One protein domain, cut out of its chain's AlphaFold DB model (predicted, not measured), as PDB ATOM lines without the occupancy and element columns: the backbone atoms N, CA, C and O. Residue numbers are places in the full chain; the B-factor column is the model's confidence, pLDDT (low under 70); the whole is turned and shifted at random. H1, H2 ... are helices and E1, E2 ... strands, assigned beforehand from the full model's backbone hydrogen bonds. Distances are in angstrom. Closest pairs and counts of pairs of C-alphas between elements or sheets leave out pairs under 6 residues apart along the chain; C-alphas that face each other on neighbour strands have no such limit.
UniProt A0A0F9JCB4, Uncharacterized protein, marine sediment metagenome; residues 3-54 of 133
ATOM      1  N   ILE A   3     175.361 154.218 151.130       92.06
ATOM      2  CA  ILE A   3     174.095 154.950 151.207       92.06
ATOM      3  C   ILE A   3     174.334 156.376 150.723       92.06
ATOM      4  O   ILE A   3     175.384 156.955 150.998       92.06
ATOM      5  N   ASP A   4     173.341 156.938 150.041       93.00
ATOM      6  CA  ASP A   4     173.348 158.337 149.626       93.00
ATOM      7  C   ASP A   4     173.104 159.267 150.822       93.00
ATOM      8  O   ASP A   4     172.155 159.057 151.578       93.00
ATOM      9  N   PHE A   5     173.909 160.313 150.976       94.06
ATOM     10  CA  PHE A   5     173.735 161.380 151.961       94.06
ATOM     11  C   PHE A   5     173.664 162.737 151.274       94.06
ATOM     12  O   PHE A   5     174.299 162.945 150.250       94.06
ATOM     13  N   TRP A   6     172.958 163.680 151.895       93.44
ATOM     14  CA  TRP A   6     172.941 165.078 151.480       93.44
ATOM     15  C   TRP A   6     173.809 165.891 152.437       93.44
ATOM     16  O   TRP A   6     173.586 165.848 153.650       93.44
ATOM     17  N   CYS A   7     174.777 166.635 151.905       93.00
ATOM     18  CA  CYS A   7     175.565 167.580 152.687       93.00
ATOM     19  C   CYS A   7     174.937 168.973 152.623       93.00
ATOM     20  O   CYS A   7     174.772 169.545 151.545       93.00
ATOM     21  N   GLU A   8     174.603 169.550 153.778       89.94
ATOM     22  CA  GLU A   8     174.006 170.885 153.821       89.94
ATOM     23  C   GLU A   8     174.999 172.000 153.510       89.94
ATOM     24  O   GLU A   8     174.568 173.032 153.001       89.94
ATOM     25  N   ASP A   9     176.287 171.796 153.766       92.44
ATOM     26  CA  ASP A   9     177.315 172.805 153.510       92.44
ATOM     27  C   ASP A   9     177.725 172.790 152.036       92.44
ATOM     28  O   ASP A   9     177.679 173.820 151.368       92.44
ATOM     29  N   CYS A  10     178.024 171.604 151.497       92.31
ATOM     30  CA  CYS A  10     178.426 171.441 150.097       92.31
ATOM     31  C   CYS A  10     177.256 171.511 149.109       92.31
ATOM     32  O   CYS A  10     177.484 171.671 147.915       92.31
ATOM     33  N   LYS A  11     176.010 171.376 149.589       91.31
ATOM     34  CA  LYS A  11     174.790 171.297 148.762       91.31
ATOM     35  C   LYS A  11     174.875 170.214 147.681       91.31
ATOM     36  O   LYS A  11     174.466 170.437 146.547       91.31
ATOM     37  N   GLN A  12     175.412 169.053 148.043       91.69
ATOM     38  CA  GLN A  12     175.610 167.935 147.126       91.69
ATOM     39  C   GLN A  12     175.215 166.607 147.769       91.69
ATOM     40  O   GLN A  12     175.281 166.436 148.996       91.69
ATOM     41  N   ASP A  13     174.803 165.673 146.914       92.94
ATOM     42  CA  ASP A  13     174.540 164.283 147.267       92.94
ATOM     43  C   ASP A  13     175.823 163.444 147.120       92.94
ATOM     44  O   ASP A  13     176.506 163.516 146.100       92.94
ATOM     45  N   PHE A  14     176.128 162.607 148.112       93.69
ATOM     46  CA  PHE A  14     177.288 161.713 148.108       93.69
ATOM     47  C   PHE A  14     176.878 160.273 148.399       93.69
ATOM     48  O   PHE A  14     176.207 160.015 149.399       93.69
ATOM     49  N   GLU A  15     177.355 159.321 147.597       95.44
ATOM     50  CA  GLU A  15     177.250 157.898 147.919       95.44
ATOM     51  C   GLU A  15     178.434 157.489 148.805       95.44
ATOM     52  O   GLU A  15     179.580 157.421 148.359       95.44
ATOM     53  N   LEU A  16     178.169 157.226 150.085       95.56
ATOM     54  CA  LEU A  16     179.219 157.015 151.080       95.56
ATOM     55  C   LEU A  16     179.045 155.698 151.824       95.56
ATOM     56  O   LEU A  16     177.936 155.218 152.071       95.56
ATOM     57  N   LYS A  17     180.170 155.124 152.264       95.69
ATOM     58  CA  LYS A  17     180.145 154.045 153.256       95.69
ATOM     59  C   LYS A  17     179.599 154.599 154.570       95.69
ATOM     60  O   LYS A  17     179.995 155.673 155.019       95.69
ATOM     61  N   THR A  18     178.703 153.846 155.194       93.94
ATOM     62  CA  THR A  18     178.037 154.266 156.428       93.94
ATOM     63  C   THR A  18     178.261 153.276 157.559       93.94
ATOM     64  O   THR A  18     178.490 152.084 157.337       93.94
ATOM     65  N   ARG A  19     178.101 153.773 158.784       93.69
ATOM     66  CA  ARG A  19     177.843 152.964 159.977       93.69
ATOM     67  C   ARG A  19     176.445 153.247 160.519       93.69
ATOM     68  O   ARG A  19     175.876 154.299 160.224       93.69
ATOM     69  N   ILE A  20     175.900 152.312 161.287       93.50
ATOM     70  CA  ILE A  20     174.648 152.512 162.022       93.50
ATOM     71  C   ILE A  20     174.998 153.073 163.399       93.50
ATOM     72  O   ILE A  20     175.906 152.573 164.060       93.50
ATOM     73  N   LEU A  21     174.294 154.122 163.815       91.31
ATOM     74  CA  LEU A  21     174.384 154.707 165.146       91.31
ATOM     75  C   LEU A  21     173.041 154.534 165.863       91.31
ATOM     76  O   LEU A  21     172.004 154.988 165.367       91.31
ATOM     77  N   ASN A  22     173.083 153.898 167.037       89.06
ATOM     78  CA  ASN A  22     171.937 153.681 167.929       89.06
ATOM     79  C   ASN A  22     170.710 153.055 167.236       89.06
ATOM     80  O   ASN A  22     169.582 153.401 167.568       89.06
ATOM     81  N   ASP A  23     170.915 152.215 166.213       88.62
ATOM     82  CA  ASP A  23     169.863 151.577 165.398       88.62
ATOM     83  C   ASP A  23     168.814 152.533 164.799       88.62
ATOM     84  O   ASP A  23     167.699 152.136 164.444       88.62
ATOM     85  N   HIS A  24     169.125 153.828 164.727       89.25
ATOM     86  CA  HIS A  24     168.187 154.877 164.307       89.25
ATOM     87  C   HIS A  24     168.757 155.755 163.203       89.25
ATOM     88  O   HIS A  24     167.986 156.366 162.460       89.25
ATOM     89  N   TYR A  25     170.084 155.800 163.066       91.50
ATOM     90  CA  TYR A  25     170.738 156.674 162.107       91.50
ATOM     91  C   TYR A  25     171.794 155.945 161.300       91.50
ATOM     92  O   TYR A  25     172.604 155.194 161.839       91.50
ATOM     93  N   PHE A  26     171.834 156.247 160.012       94.50
ATOM     94  CA  PHE A  26     173.046 156.107 159.231       94.50
ATOM     95  C   PHE A  26     173.904 157.346 159.418       94.50
ATOM     96  O   PHE A  26     173.390 158.466 159.392       94.50
ATOM     97  N   VAL A  27     175.200 157.137 159.633       94.81
ATOM     98  CA  VAL A  27     176.160 158.216 159.850       94.81
ATOM     99  C   VAL A  27     177.362 158.017 158.948       94.81
ATOM    100  O   VAL A  27     177.943 156.927 158.900       94.81
ATOM    101  N   SER A  28     177.755 159.096 158.284       96.19
ATOM    102  CA  SER A  28     178.988 159.179 157.512       96.19
ATOM    103  C   SER A  28     179.621 160.566 157.658       96.19
ATOM    104  O   SER A  28     179.127 161.410 158.413       96.19
ATOM    105  N   GLN A  29     180.738 160.785 156.977       96.25
ATOM    106  CA  GLN A  29     181.458 162.052 156.962       96.25
ATOM    107  C   GLN A  29     181.543 162.564 155.527       96.25
ATOM    108  O   GLN A  29     181.834 161.793 154.612       96.25
ATOM    109  N   CYS A  30     181.263 163.850 155.332       95.56
ATOM    110  CA  CYS A  30     181.385 164.484 154.029       95.56
ATOM    111  C   CYS A  30     182.862 164.494 153.595       95.56
ATOM    112  O   CYS A  30     183.703 164.924 154.384       95.56
ATOM    113  N   PRO A  31     183.192 164.053 152.370       95.56
ATOM    114  CA  PRO A  31     184.573 164.037 151.888       95.56
ATOM    115  C   PRO A  31     185.135 165.435 151.584       95.56
ATOM    116  O   PRO A  31     186.345 165.573 151.461       95.56
ATOM    117  N   GLU A  32     184.279 166.453 151.448       96.00
ATOM    118  CA  GLU A  32     184.689 167.810 151.066       96.00
ATOM    119  C   GLU A  32     184.807 168.760 152.264       96.00
ATOM    120  O   GLU A  32     185.846 169.382 152.452       96.00
ATOM    121  N   CYS A  33     183.753 168.878 153.081       95.69
ATOM    122  CA  CYS A  33     183.737 169.791 154.232       95.69
ATOM    123  C   CYS A  33     184.035 169.105 155.571       95.69
ATOM    124  O   CYS A  33     183.970 169.749 156.614       95.69
ATOM    125  N   GLU A  34     184.268 167.787 155.562       94.94
ATOM    126  CA  GLU A  34     184.475 166.955 156.756       94.94
ATOM    127  C   GLU A  34     183.309 166.953 157.767       94.94
ATOM    128  O   GLU A  34     183.401 166.331 158.830       94.94
ATOM    129  N   GLY A  35     182.182 167.585 157.429       93.50
ATOM    130  CA  GLY A  35     180.972 167.630 158.240       93.50
ATOM    131  C   GLY A  35     180.350 166.248 158.447       93.50
ATOM    132  O   GLY A  35     180.444 165.355 157.600       93.50
ATOM    133  N   ARG A  36     179.686 166.050 159.592       93.62
ATOM    134  CA  ARG A  36     178.965 164.797 159.874       93.62
ATOM    135  C   ARG A  36     177.630 164.782 159.147       93.62
ATOM    136  O   ARG A  36     176.825 165.696 159.298       93.62
ATOM    137  N   LEU A  37     177.373 163.693 158.435       93.81
ATOM    138  CA  LEU A  37     176.139 163.470 157.697       93.81
ATOM    139  C   LEU A  37     175.296 162.422 158.418       93.81
ATOM    140  O   LEU A  37     175.811 161.388 158.847       93.81
ATOM    141  N   PHE A  38     173.996 162.685 158.528       91.88
ATOM    142  CA  PHE A  38     173.045 161.822 159.217       91.88
ATOM    143  C   PHE A  38     171.862 161.513 158.310       91.88
ATOM    144  O   PHE A  38     171.353 162.397 157.626       91.88
ATOM    145  N   ARG A  39     171.384 160.270 158.358       92.19
ATOM    146  CA  ARG A  39     170.108 159.867 157.762       92.19
ATOM    147  C   ARG A  39     169.291 159.053 158.737       92.19
ATOM    148  O   ARG A  39     169.820 158.151 159.381       92.19
ATOM    149  N   ASN A  40     168.006 159.369 158.849       91.44
ATOM    150  CA  ASN A  40     167.106 158.687 159.772       91.44
ATOM    151  C   ASN A  40     166.568 157.394 159.143       91.44
ATOM    152  O   ASN A  40     165.972 157.412 158.068       91.44
ATOM    153  N   LEU A  41     166.757 156.277 159.842       87.88
ATOM    154  CA  LEU A  41     166.302 154.951 159.420       87.88
ATOM    155  C   LEU A  41     164.798 154.742 159.608       87.88
ATOM    156  O   LEU A  41     164.156 154.077 158.796       87.88
ATOM    157  N   LYS A  42     164.242 155.283 160.694       87.69
ATOM    158  CA  LYS A  42     162.863 155.012 161.119       87.69
ATOM    159  C   LYS A  42     161.886 156.041 160.563       87.69
ATOM    160  O   LYS A  42     160.850 155.688 160.010       87.69
ATOM    161  N   ASN A  43     162.239 157.319 160.669       86.50
ATOM    162  CA  ASN A  43     161.355 158.431 160.341       86.50
ATOM    163  C   ASN A  43     161.819 159.136 159.068       86.50
ATOM    164  O   ASN A  43     162.479 160.172 159.124       86.50
ATOM    165  N   LYS A  44     161.426 158.594 157.909       83.94
ATOM    166  CA  LYS A  44     161.781 159.151 156.587       83.94
ATOM    167  C   LYS A  44     161.364 160.616 156.404       83.94
ATOM    168  O   LYS A  44     162.051 161.363 155.724       83.94
ATOM    169  N   HIS A  45     160.255 161.030 157.017       83.00
ATOM    170  CA  HIS A  45     159.736 162.399 156.917       83.00
ATOM    171  C   HIS A  45     160.602 163.438 157.650       83.00
ATOM    172  O   HIS A  45     160.544 164.614 157.309       83.00
ATOM    173  N   LEU A  46     161.413 163.011 158.625       85.50
ATOM    174  CA  LEU A  46     162.345 163.876 159.359       85.50
ATOM    175  C   LEU A  46     163.769 163.828 158.795       85.50
ATOM    176  O   LEU A  46     164.630 164.556 159.276       85.50
ATOM    177  N   ASP A  47     164.046 162.957 157.823       87.62
ATOM    178  CA  ASP A  47     165.381 162.814 157.249       87.62
ATOM    179  C   ASP A  47     165.642 163.953 156.236       87.62
ATOM    180  O   ASP A  47     164.931 164.053 155.223       87.62
ATOM    181  N   PRO A  48     166.657 164.814 156.478       81.75
ATOM    182  CA  PRO A  48     167.008 165.917 155.587       81.75
ATOM    183  C   PRO A  48     167.261 165.465 154.151       81.75
ATOM    184  O   PRO A  48     166.923 166.198 153.223       81.75
ATOM    185  N   TYR A  49     167.766 164.245 153.948       87.94
ATOM    186  CA  TYR A  49     167.984 163.697 152.614       87.94
ATOM    187  C   TYR A  49     166.695 163.703 151.785       87.94
ATOM    188  O   TYR A  49     166.690 164.192 150.661       87.94
ATOM    189  N   PHE A  50     165.555 163.272 152.336       85.44
ATOM    190  CA  PHE A  50     164.307 163.192 151.562       85.44
ATOM    191  C   PHE A  50     163.708 164.549 151.185       85.44
ATOM    192  O   PHE A  50     162.934 164.631 150.224       85.44
ATOM    193  N   SER A  51     164.019 165.606 151.932       81.38
ATOM    194  CA  SER A  51     163.503 166.955 151.666       81.38
ATOM    195  C   SER A  51     164.484 167.818 150.863       81.38
ATOM    196  O   SER A  51     164.060 168.686 150.089       81.38
ATOM    197  N   ARG A  52     165.792 167.586 151.022       84.00
ATOM    198  CA  ARG A  52     166.849 168.468 150.512       84.00
ATOM    199  C   ARG A  52     167.693 167.873 149.391       84.00
ATOM    200  O   ARG A  52     168.193 168.673 148.612       84.00
ATOM    201  N   SER A  53     167.776 166.546 149.267       88.06
ATOM    202  CA  SER A  53     168.534 165.881 148.198       88.06
ATOM    203  C   SER A  53     168.130 166.406 146.824       88.06
ATOM    204  O   SER A  53     166.947 166.409 146.458       88.06
ATOM    205  N   GLU A  54     169.122 166.848 146.061       84.31
ATOM    206  CA  GLU A  54     168.936 167.308 144.693       84.31
ATOM    207  C   GLU A  54     168.591 166.131 143.780       84.31
ATOM    208  O   GLU A  54     167.660 166.222 142.975       84.31
TER     209      GLU A  54
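What this domain is: This is residues 3 to 54 of the 133 residues of an uncharacterized protein of marine sediment metagenome (UniProt A0A0F9JCB4). A small hairpin of two strands, E1 and E2, lies only partly face to face with a three-strand sheet, E3, E4 and E5; E1 crosses E5, and the chain turns sharply from E2 into E3. After E5 a loop leads to the short helix H1, which packs on E1 near Trp 6. The 52 printed residues hold five named strands and then one named helix, and the class is mostly strand. The sheet order is E3, E4, E5, antiparallel, as is the pair E1 and E2. The whole is compact, with a radius of gyration of the C-alphas of 10.1 A and spans of 26 by 21 by 14 A.

Where its parts are: E1, residues 3 to 7, begins with C-alpha 3 at (174.095, 154.950, 151.207) and is 12.8 A long from first to last C-alpha. E2, residues 12 to 17, is the longest strand by residues, at 15.8 A. E3, residues 19 to 21, follows with C-alpha 19 at (177.843, 152.964, 159.977). E4 is residues 25 to 29, 13.1 A, and E5 is residues 36 to 40, 13.3 A. H1, residues 48 to 52, ends with C-alpha 52 at (166.849, 168.468, 150.512).

How they stand to each other: E1 and E2 form an antiparallel hairpin at 140 degrees, with N 5 and O 14 within hydrogen-bond range at 2.8 A. E2 runs on into E3 across one residue, Thr 18, at 96 degrees, and the two meet only through their link. E3, E4 and E5 make a meander, each strand the antiparallel neighbour of the one before. In the hairpin E3 and E4, at 128 degrees, N 21 and O 25 are 2.8 A apart. In the hairpin E4 and E5, at 159 degrees, N 26 and O 39 are 2.8 A apart. E3 and E5 are edge strands. Between E1 and E5 the closest C-alphas, those of Cys 7 and Leu 37, are 6.5 A apart. Between E2 and E4 the closest are those of Lys 17 and Ser 28, 6.8 A. E1 and E3 are apart, as are E2 and E5. H1 only grazes the three-strand sheet, with residues 48 to 50. The closest C-alphas of E1 and H1, those of Trp 6 and Tyr 49, are 5.3 A apart. H1 and E2 are only just apart, with 8.5 A between their closest C-alphas. In H1 the O i to N i+4 pair is within hydrogen-bond range.

The domain as a whole: The two C-alphas farthest apart are those of Glu 32 and Lys 42, 27.2 A. The printed part has no cut and no long link; the links E4 to E5 and E5 to H1 are short but not tight. The mean pLDDT of the printed part is 91.1, and no printed residue is under 70.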